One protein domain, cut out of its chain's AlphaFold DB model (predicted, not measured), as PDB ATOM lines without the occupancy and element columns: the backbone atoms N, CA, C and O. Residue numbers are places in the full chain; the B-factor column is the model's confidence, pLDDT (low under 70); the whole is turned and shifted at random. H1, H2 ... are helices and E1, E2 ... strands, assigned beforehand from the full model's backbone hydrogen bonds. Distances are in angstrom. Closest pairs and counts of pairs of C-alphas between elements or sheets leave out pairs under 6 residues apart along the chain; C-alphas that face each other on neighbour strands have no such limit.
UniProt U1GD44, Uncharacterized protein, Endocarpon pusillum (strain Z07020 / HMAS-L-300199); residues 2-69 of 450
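Overview. This is residues 2 to 69 of the 450 residues of an uncharacterized protein of Endocarpon pusillum (strain Z07020 / HMAS-L-300199) (UniProt U1GD44). With little regular structure, the model is mostly loop round a small hairpin of strands E1 and E2 in the middle, with the long loop of residues 2 to 25 on one side and short helices H1 and H2 and the tail 54 to 69 on the other. Named elements hold only 17 of 68 printed residues, in the order E1, E2, H1, H2, class mixed. It is compact, radius of gyration of the C-alphas 11.8 A, spanning 31 by 26 by 16 A.

Arrangement. E1, residues 26 to 28, and E2, residues 34 to 36, form an antiparallel hairpin at 163 degrees; N 35 and O 27 are 2.8 A apart, within hydrogen-bond range. The closest C-alphas of E1 and H1, residues 37 to 41, are those of Gly 26 and Gly 37, 4.0 A. H2, residues 48 to 53, is apart from E2 and H1. In H1 and H2 every O i to N i+4 pair is within hydrogen-bond range.

Along the chain. E1 measures 7.2 A from C-alpha 26 at (136.902, 111.268, 89.065), E2 6.1 A, H1 6.1 A, and H2 8.6 A to C-alpha 53 at (125.333, 106.943, 77.586).

Size, cuts and confidence. The C-alphas farthest apart, of Gly 5 and Ser 57, are 34.7 A apart. The printed part has no cut, and no link is long. Mean pLDDT of the printed part is 71.7; 24 residues are under 70, among them 56 to 69.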
ATOM      1  N   CYS A   2     145.332 112.241  90.803       65.50
ATOM      2  CA  CYS A   2     144.059 112.273  91.531       65.50
ATOM      3  C   CYS A   2     144.242 113.035  92.862       65.50
ATOM      4  O   CYS A   2     145.210 112.732  93.564       65.50
ATOM      5  N   PRO A   3     143.374 114.002  93.221       66.12
ATOM      6  CA  PRO A   3     143.569 114.845  94.408       66.12
ATOM      7  C   PRO A   3     143.557 114.047  95.719       66.12
ATOM      8  O   PRO A   3     144.277 114.390  96.649       66.12
ATOM      9  N   SER A   4     142.844 112.919  95.759       67.94
ATOM     10  CA  SER A   4     142.796 111.980  96.889       67.94
ATOM     11  C   SER A   4     144.073 111.137  97.078       67.94
ATOM     12  O   SER A   4     144.028 110.088  97.709       67.94
ATOM     13  N   GLY A   5     145.203 111.519  96.473       73.94
ATOM     14  CA  GLY A   5     146.483 110.813  96.613       73.94
ATOM     15  C   GLY A   5     146.596 109.486  95.849       73.94
ATOM     16  O   GLY A   5     147.642 108.848  95.904       73.94
ATOM     17  N   CYS A   6     145.579 109.088  95.074       73.94
ATOM     18  CA  CYS A   6     145.501 107.802  94.357       73.94
ATOM     19  C   CYS A   6     146.482 107.673  93.153       73.94
ATOM     20  O   CYS A   6     146.254 106.877  92.243       73.94
ATOM     21  N   GLY A   7     147.565 108.460  93.140       75.81
ATOM     22  CA  GLY A   7     148.693 108.367  92.212       75.81
ATOM     23  C   GLY A   7     148.547 109.100  90.866       75.81
ATOM     24  O   GLY A   7     147.569 109.826  90.611       75.81
ATOM     25  N   PRO A   8     149.547 108.943  89.976       68.56
ATOM     26  CA  PRO A   8     149.395 109.240  88.560       68.56
ATOM     27  C   PRO A   8     148.420 108.224  87.958       68.56
ATOM     28  O   PRO A   8     148.698 107.031  87.897       68.56
ATOM     29  N   LEU A   9     147.257 108.707  87.526       67.06
ATOM     30  CA  LEU A   9     146.219 107.845  86.963       67.06
ATOM     31  C   LEU A   9     146.626 107.256  85.609       67.06
ATOM     32  O   LEU A   9     146.285 106.117  85.306       67.06
ATOM     33  N   TYR A  10     147.393 108.018  84.827       71.44
ATOM     34  CA  TYR A  10     147.894 107.601  83.524       71.44
ATOM     35  C   TYR A  10     148.743 106.327  83.623       71.44
ATOM     36  O   TYR A  10     149.852 106.345  84.160       71.44
ATOM     37  N   LYS A  11     148.233 105.232  83.050       71.12
ATOM     38  CA  LYS A  11     149.021 104.035  82.749       71.12
ATOM     39  C   LYS A  11     149.455 104.108  81.282       71.12
ATOM     40  O   LYS A  11     148.575 104.120  80.419       71.12
ATOM     41  N   PRO A  12     150.764 104.152  80.971       71.75
ATOM     42  CA  PRO A  12     151.220 104.187  79.585       71.75
ATOM     43  C   PRO A  12     150.701 102.960  78.825       71.75
ATOM     44  O   PRO A  12     150.765 101.838  79.326       71.75
ATOM     45  N   GLY A  13     150.150 103.188  77.632       77.88
ATOM     46  CA  GLY A  13     149.546 102.141  76.799       77.88
ATOM     47  C   GLY A  13     148.081 101.795  77.105       77.88
ATOM     48  O   GLY A  13     147.531 100.937  76.421       77.88
ATOM     49  N   LYS A  14     147.425 102.448  78.077       76.94
ATOM     50  CA  LYS A  14     145.955 102.424  78.211       76.94
ATOM     51  C   LYS A  14     145.326 103.708  77.676       76.94
ATOM     52  O   LYS A  14     145.934 104.773  77.766       76.94
ATOM     53  N   ASP A  15     144.104 103.601  77.155       75.88
ATOM     54  CA  ASP A  15     143.298 104.771  76.802       75.88
ATOM     55  C   ASP A  15     142.997 105.591  78.074       75.88
ATOM     56  O   ASP A  15     142.717 105.050  79.153       75.88
ATOM     57  N   LEU A  16     143.063 106.917  77.951       71.56
ATOM     58  CA  LEU A  16     142.697 107.852  79.014       71.56
ATOM     59  C   LEU A  16     141.234 107.662  79.437       71.56
ATOM     60  O   LEU A  16     140.924 107.789  80.618       71.56
ATOM     61  N   ARG A  17     140.356 107.274  78.506       64.31
ATOM     62  CA  ARG A  17     138.926 107.030  78.756       64.31
ATOM     63  C   ARG A  17     138.690 105.878  79.729       64.31
ATOM     64  O   ARG A  17     137.852 105.979  80.618       64.31
ATOM     65  N   ASP A  18     139.498 104.822  79.658       68.44
ATOM     66  CA  ASP A  18     139.432 103.688  80.594       68.44
ATOM     67  C   ASP A  18     140.038 104.004  81.970       68.44
ATOM     68  O   ASP A  18     139.966 103.197  82.900       68.44
ATOM     69  N   THR A  19     140.634 105.185  82.121       68.94
ATOM     70  CA  THR A  19     141.395 105.581  83.301       68.94
ATOM     71  C   THR A  19     140.515 106.347  84.297       68.94
ATOM     72  O   THR A  19     140.654 107.550  84.509       68.94
ATOM     73  N   THR A  20     139.600 105.649  84.971       72.06
ATOM     74  CA  THR A  20     138.956 106.183  86.185       72.06
ATOM     75  C   THR A  20     139.943 106.233  87.349       72.06
ATOM     76  O   THR A  20     140.811 105.369  87.493       72.06
ATOM     77  N   CYS A  21     139.804 107.232  88.225       74.31
ATOM     78  CA  CYS A  21     140.545 107.227  89.479       74.31
ATOM     79  C   CYS A  21     140.057 106.040  90.337       74.31
ATOM     80  O   CYS A  21     138.856 105.963  90.596       74.31
ATOM     81  N   PRO A  22     140.931 105.118  90.794       69.31
ATOM     82  CA  PRO A  22     140.502 103.845  91.391       69.31
ATOM     83  C   PRO A  22     139.754 104.009  92.718       69.31
ATOM     84  O   PRO A  22     138.998 103.132  93.111       69.31
ATOM     85  N   CYS A  23     139.922 105.148  93.388       72.44
ATOM     86  CA  CYS A  23     139.162 105.505  94.579       72.44
ATOM     87  C   CYS A  23     137.771 106.117  94.266       72.44
ATOM     88  O   CYS A  23     137.059 106.506  95.183       72.44
ATOM     89  N   GLY A  24     137.371 106.233  92.991       69.19
ATOM     90  CA  GLY A  24     136.071 106.777  92.558       69.19
ATOM     91  C   GLY A  24     135.999 108.311  92.482       69.19
ATOM     92  O   GLY A  24     134.962 108.872  92.146       69.19
ATOM     93  N   PHE A  25     137.100 109.018  92.759       77.38
ATOM     94  CA  PHE A  25     137.160 110.488  92.842       77.38
ATOM     95  C   PHE A  25     137.372 111.196  91.487       77.38
ATOM     96  O   PHE A  25     137.925 112.295  91.447       77.38
ATOM     97  N   GLY A  26     136.925 110.606  90.377       83.31
ATOM     98  CA  GLY A  26     136.902 111.268  89.065       83.31
ATOM     99  C   GLY A  26     137.217 110.364  87.874       83.31
ATOM    100  O   GLY A  26     137.679 109.229  88.030       83.31
ATOM    101  N   TYR A  27     136.978 110.896  86.677       85.12
ATOM    102  CA  TYR A  27     137.184 110.238  85.384       85.12
ATOM    103  C   TYR A  27     137.785 111.220  84.367       85.12
ATOM    104  O   TYR A  27     137.750 112.429  84.588       85.12
ATOM    105  N   PHE A  28     138.356 110.721  83.269       83.62
ATOM    106  CA  PHE A  28     138.718 111.563  82.124       83.62
ATOM    107  C   PHE A  28     137.576 111.580  81.105       83.62
ATOM    108  O   PHE A  28     137.016 110.528  80.795       83.62
ATOM    109  N   ASP A  29     137.228 112.761  80.597       82.81
ATOM    110  CA  ASP A  29     136.267 112.905  79.502       82.81
ATOM    111  C   ASP A  29     136.862 112.471  78.144       82.81
ATOM    112  O   ASP A  29     138.010 112.019  78.049       82.81
ATOM    113  N   ARG A  30     136.069 112.563  77.066       74.31
ATOM    114  CA  ARG A  30     136.502 112.133  75.723       74.31
ATOM    115  C   ARG A  30     137.651 112.962  75.150       74.31
ATOM    116  O   ARG A  30     138.335 112.432  74.268       74.31
ATOM    117  N   ASP A  31     137.853 114.176  75.657       78.62
ATOM    118  CA  ASP A  31     138.866 115.147  75.232       78.62
ATOM    119  C   ASP A  31     140.136 115.098  76.103       78.62
ATOM    120  O   ASP A  31     141.140 115.742  75.797       78.62
ATOM    121  N   GLY A  32     140.124 114.290  77.169       80.75
ATOM    122  CA  GLY A  32     141.265 114.066  78.054       80.75
ATOM    123  C   GLY A  32     141.360 115.040  79.231       80.75
ATOM    124  O   GLY A  32     142.404 115.079  79.892       80.75
ATOM    125  N   PHE A  33     140.305 115.796  79.553       82.38
ATOM    126  CA  PHE A  33     140.247 116.561  80.800       82.38
ATOM    127  C   PHE A  33     139.780 115.681  81.962       82.38
ATOM    128  O   PHE A  33     138.876 114.859  81.836       82.38
ATOM    129  N   PHE A  34     140.393 115.869  83.131       84.25
ATOM    130  CA  PHE A  34     140.003 115.156  84.345       84.25
ATOM    131  C   PHE A  34     138.817 115.846  85.031       84.25
ATOM    132  O   PHE A  34     138.954 116.946  85.576       84.25
ATOM    133  N   VAL A  35     137.666 115.177  85.056       84.38
ATOM    134  CA  VAL A  35     136.479 115.575  85.818       84.38
ATOM    135  C   VAL A  35     136.630 115.072  87.254       84.38
ATOM    136  O   VAL A  35     136.594 113.870  87.520       84.38
ATOM    137  N   ALA A  36     136.811 115.997  88.199       84.88
ATOM    138  CA  ALA A  36     136.951 115.672  89.617       84.88
ATOM    139  C   ALA A  36     135.641 115.121  90.211       84.88
ATOM    140  O   ALA A  36     134.568 115.696  90.027       84.88
ATOM    141  N   GLY A  37     135.738 114.042  90.990       81.75
ATOM    142  CA  GLY A  37     134.585 113.341  91.566       81.75
ATOM    143  C   GLY A  37     133.773 114.156  92.575       81.75
ATOM    144  O   GLY A  37     132.607 113.844  92.790       81.75
ATOM    145  N   ASP A  38     134.336 115.221  93.153       80.56
ATOM    146  CA  ASP A  38     133.575 116.168  93.980       80.56
ATOM    147  C   ASP A  38     132.517 116.921  93.169       80.56
ATOM    148  O   ASP A  38     131.407 117.119  93.655       80.56
ATOM    149  N   ARG A  39     132.808 117.255  91.903       79.81
ATOM    150  CA  ARG A  39     131.810 117.843  90.998       79.81
ATOM    151  C   ARG A  39     130.714 116.845  90.656       79.81
ATOM    152  O   ARG A  39     129.550 117.216  90.656       79.81
ATOM    153  N   VAL A  40     131.084 115.583  90.429       80.25
ATOM    154  CA  VAL A  40     130.128 114.506  90.129       80.25
ATOM    155  C   VAL A  40     129.194 114.255  91.318       80.25
ATOM    156  O   VAL A  40     127.979 114.251  91.160       80.25
ATOM    157  N   ARG A  41     129.740 114.113  92.534       77.25
ATOM    158  CA  ARG A  41     128.935 113.935  93.759       77.25
ATOM    159  C   ARG A  41     128.112 115.169  94.123       77.25
ATOM    160  O   ARG A  41     127.036 115.021  94.685       77.25
ATOM    161  N   GLY A  42     128.609 116.364  93.811       76.38
ATOM    162  CA  GLY A  42     127.889 117.621  94.005       76.38
ATOM    163  C   GLY A  42     126.852 117.939  92.922       76.38
ATOM    164  O   GLY A  42     126.313 119.040  92.945       76.38
ATOM    165  N   GLY A  43     126.613 117.048  91.949       79.56
ATOM    166  CA  GLY A  43     125.687 117.284  90.831       79.56
ATOM    167  C   GLY A  43     126.139 118.360  89.829       79.56
ATOM    168  O   GLY A  43     125.390 118.706  88.926       79.56
ATOM    169  N   GLN A  44     127.364 118.877  89.963       79.12
ATOM    170  CA  GLN A  44     127.957 119.914  89.103       79.12
ATOM    171  C   GLN A  44     128.620 119.352  87.836       79.12
ATOM    172  O   GLN A  44     129.145 120.107  87.018       79.12
ATOM    173  N   ALA A  45     128.695 118.029  87.713       82.19
ATOM    174  CA  ALA A  45     129.166 117.328  86.530       82.19
ATOM    175  C   ALA A  45     128.421 115.998  86.406       82.19
ATOM    176  O   ALA A  45     128.086 115.366  87.408       82.19
ATOM    177  N   VAL A  46     128.197 115.564  85.168       80.38
ATOM    178  CA  VAL A  46     127.528 114.295  84.857       80.38
ATOM    179  C   VAL A  46     128.350 113.115  85.405       80.38
ATOM    180  O   VAL A  46     129.576 113.186  85.498       80.38
ATOM    181  N   SER A  47     127.702 112.011  85.793       81.19
ATOM    182  CA  SER A  47     128.429 110.779  86.130       81.19
ATOM    183  C   SER A  47     129.082 110.173  84.883       81.19
ATOM    184  O   SER A  47     128.623 110.402  83.764       81.19
ATOM    185  N   ARG A  48     130.137 109.361  85.054       80.06
ATOM    186  CA  ARG A  48     130.807 108.699  83.919       80.06
ATOM    187  C   ARG A  48     129.812 107.903  83.067       80.06
ATOM    188  O   ARG A  48     129.794 108.065  81.854       80.06
ATOM    189  N   GLU A  49     128.957 107.108  83.706       80.69
ATOM    190  CA  GLU A  49     127.940 106.293  83.033       80.69
ATOM    191  C   GLU A  49     126.921 107.153  82.272       80.69
ATOM    192  O   GLU A  49     126.587 106.847  81.130       80.69
ATOM    193  N   ALA A  50     126.445 108.256  82.857       77.75
ATOM    194  CA  ALA A  50     125.500 109.142  82.180       77.75
ATOM    195  C   ALA A  50     126.162 109.948  81.042       77.75
ATOM    196  O   ALA A  50     125.511 110.193  80.028       77.75
ATOM    197  N   TYR A  51     127.452 110.287  81.153       75.44
ATOM    198  CA  TYR A  51     128.242 110.914  80.087       75.44
ATOM    199  C   TYR A  51     128.527 109.939  78.929       75.44
ATOM    200  O   TYR A  51     128.402 110.310  77.762       75.44
ATOM    201  N   GLU A  52     128.857 108.678  79.223       78.62
ATOM    202  CA  GLU A  52     129.078 107.636  78.212       78.62
ATOM    203  C   GLU A  52     127.792 107.273  77.456       78.62
ATOM    204  O   GLU A  52     127.835 107.123  76.232       78.62
ATOM    205  N   ASN A  53     126.655 107.211  78.162       78.31
ATOM    206  CA  ASN A  53     125.333 106.943  77.586       78.31
ATOM    207  C   ASN A  53     124.671 108.173  76.931       78.31
ATOM    208  O   ASN A  53     123.666 108.028  76.235       78.31
ATOM    209  N   HIS A  54     125.202 109.383  77.129       71.62
ATOM    210  CA  HIS A  54     124.637 110.592  76.533       71.62
ATOM    211  C   HIS A  54     124.883 110.641  75.014       71.62
ATOM    212  O   HIS A  54     126.021 110.432  74.572       71.62
ATOM    213  N   PRO A  55     123.872 110.983  74.189       71.19
ATOM    214  CA  PRO A  55     124.028 111.009  72.738       71.19
ATOM    215  C   PRO A  55     125.125 112.010  72.329       71.19
ATOM    216  O   PRO A  55     125.147 113.128  72.847       71.19
ATOM    217  N   PRO A  56     126.034 111.653  71.399       60.28
ATOM    218  CA  PRO A  56     127.223 112.454  71.078       60.28
ATOM    219  C   PRO A  56     126.918 113.828  70.460       60.28
ATOM    220  O   PRO A  56     127.808 114.665  70.371       60.28
ATOM    221  N   SER A  57     125.674 114.073  70.044       52.66
ATOM    222  CA  SER A  57     125.170 115.371  69.575       52.66
ATOM    223  C   SER A  57     124.722 116.319  70.699       52.66
ATOM    224  O   SER A  57     124.363 117.462  70.418       52.66
ATOM    225  N   CYS A  58     124.705 115.871  71.958       57.69
ATOM    226  CA  CYS A  58     124.304 116.691  73.098       57.69
ATOM    227  C   CYS A  58     125.415 117.701  73.467       57.69
ATOM    228  O   CYS A  58     126.578 117.293  73.546       57.69
ATOM    229  N   PRO A  59     125.104 118.982  73.771       58.06
ATOM    230  CA  PRO A  59     126.100 119.981  74.195       58.06
ATOM    231  C   PRO A  59     126.890 119.595  75.459       58.06
ATOM    232  O   PRO A  59     127.959 120.149  75.701       58.06
ATOM    233  N   VAL A  60     126.425 118.589  76.207       54.03
ATOM    234  CA  VAL A  60     127.159 117.911  77.292       54.03
ATOM    235  C   VAL A  60     128.536 117.384  76.854       54.03
ATOM    236  O   VAL A  60     129.461 117.330  77.661       54.03
ATOM    237  N   HIS A  61     128.706 117.037  75.573       53.34
ATOM    238  CA  HIS A  61     129.997 116.621  75.005       53.34
ATOM    239  C   HIS A  61     130.890 117.788  74.563       53.34
ATOM    240  O   HIS A  61     132.041 117.544  74.228       53.34
ATOM    241  N   ALA A  62     130.392 119.030  74.541       58.09
ATOM    242  CA  ALA A  62     131.167 120.211  74.142       58.09
ATOM    243  C   ALA A  62     131.781 120.964  75.338       58.09
ATOM    244  O   ALA A  62     132.855 121.548  75.209       58.09
ATOM    245  N   ASP A  63     131.114 120.948  76.496       60.50
ATOM    246  CA  ASP A  63     131.716 121.310  77.783       60.50
ATOM    247  C   ASP A  63     131.007 120.549  78.924       60.50
ATOM    248  O   ASP A  63     129.929 120.977  79.355       60.50
ATOM    249  N   PRO A  64     131.590 119.454  79.463       53.94
ATOM    250  CA  PRO A  64     130.979 118.654  80.533       53.94
ATOM    251  C   PRO A  64     130.840 119.396  81.881       53.94
ATOM    252  O   PRO A  64     130.419 118.809  82.879       53.94
ATOM    253  N   ARG A  65     131.208 120.684  81.935       56.72
ATOM    254  CA  ARG A  65     131.035 121.588  83.084       56.72
ATOM    255  C   ARG A  65     129.693 122.334  83.067       56.72
ATOM    256  O   ARG A  65     129.362 122.945  84.077       56.72
ATOM    257  N   ASN A  66     128.955 122.312  81.954       54.88
ATOM    258  CA  ASN A  66     127.712 123.076  81.743       54.88
ATOM    259  C   ASN A  66     126.461 122.175  81.731       54.88
ATOM    260  O   ASN A  66     125.547 122.378  80.933       54.88
ATOM    261  N   CYS A  67     126.444 121.128  82.557       53.00
ATOM    262  CA  CYS A  67     125.503 120.017  82.422       53.00
ATOM    263  C   CYS A  67     124.678 119.807  83.695       53.00
ATOM    264  O   CYS A  67     124.991 118.937  84.505       53.00
ATOM    265  N   GLU A  68     123.599 120.574  83.842       50.34
ATOM    266  CA  GLU A  68     122.504 120.210  84.745       50.34
ATOM    267  C   GLU A  68     121.712 119.067  84.095       50.34
ATOM    268  O   GLU A  68     121.026 119.266  83.092       50.34
ATOM    269  N   ALA A  69     121.862 117.847  84.617       41.72
ATOM    270  CA  ALA A  69     121.206 116.664  84.071       41.72
ATOM    271  C   ALA A  69     119.788 116.487  84.650       41.72
ATOM    272  O   ALA A  69     119.631 116.230  85.842       41.72
TER     273      ALA A  69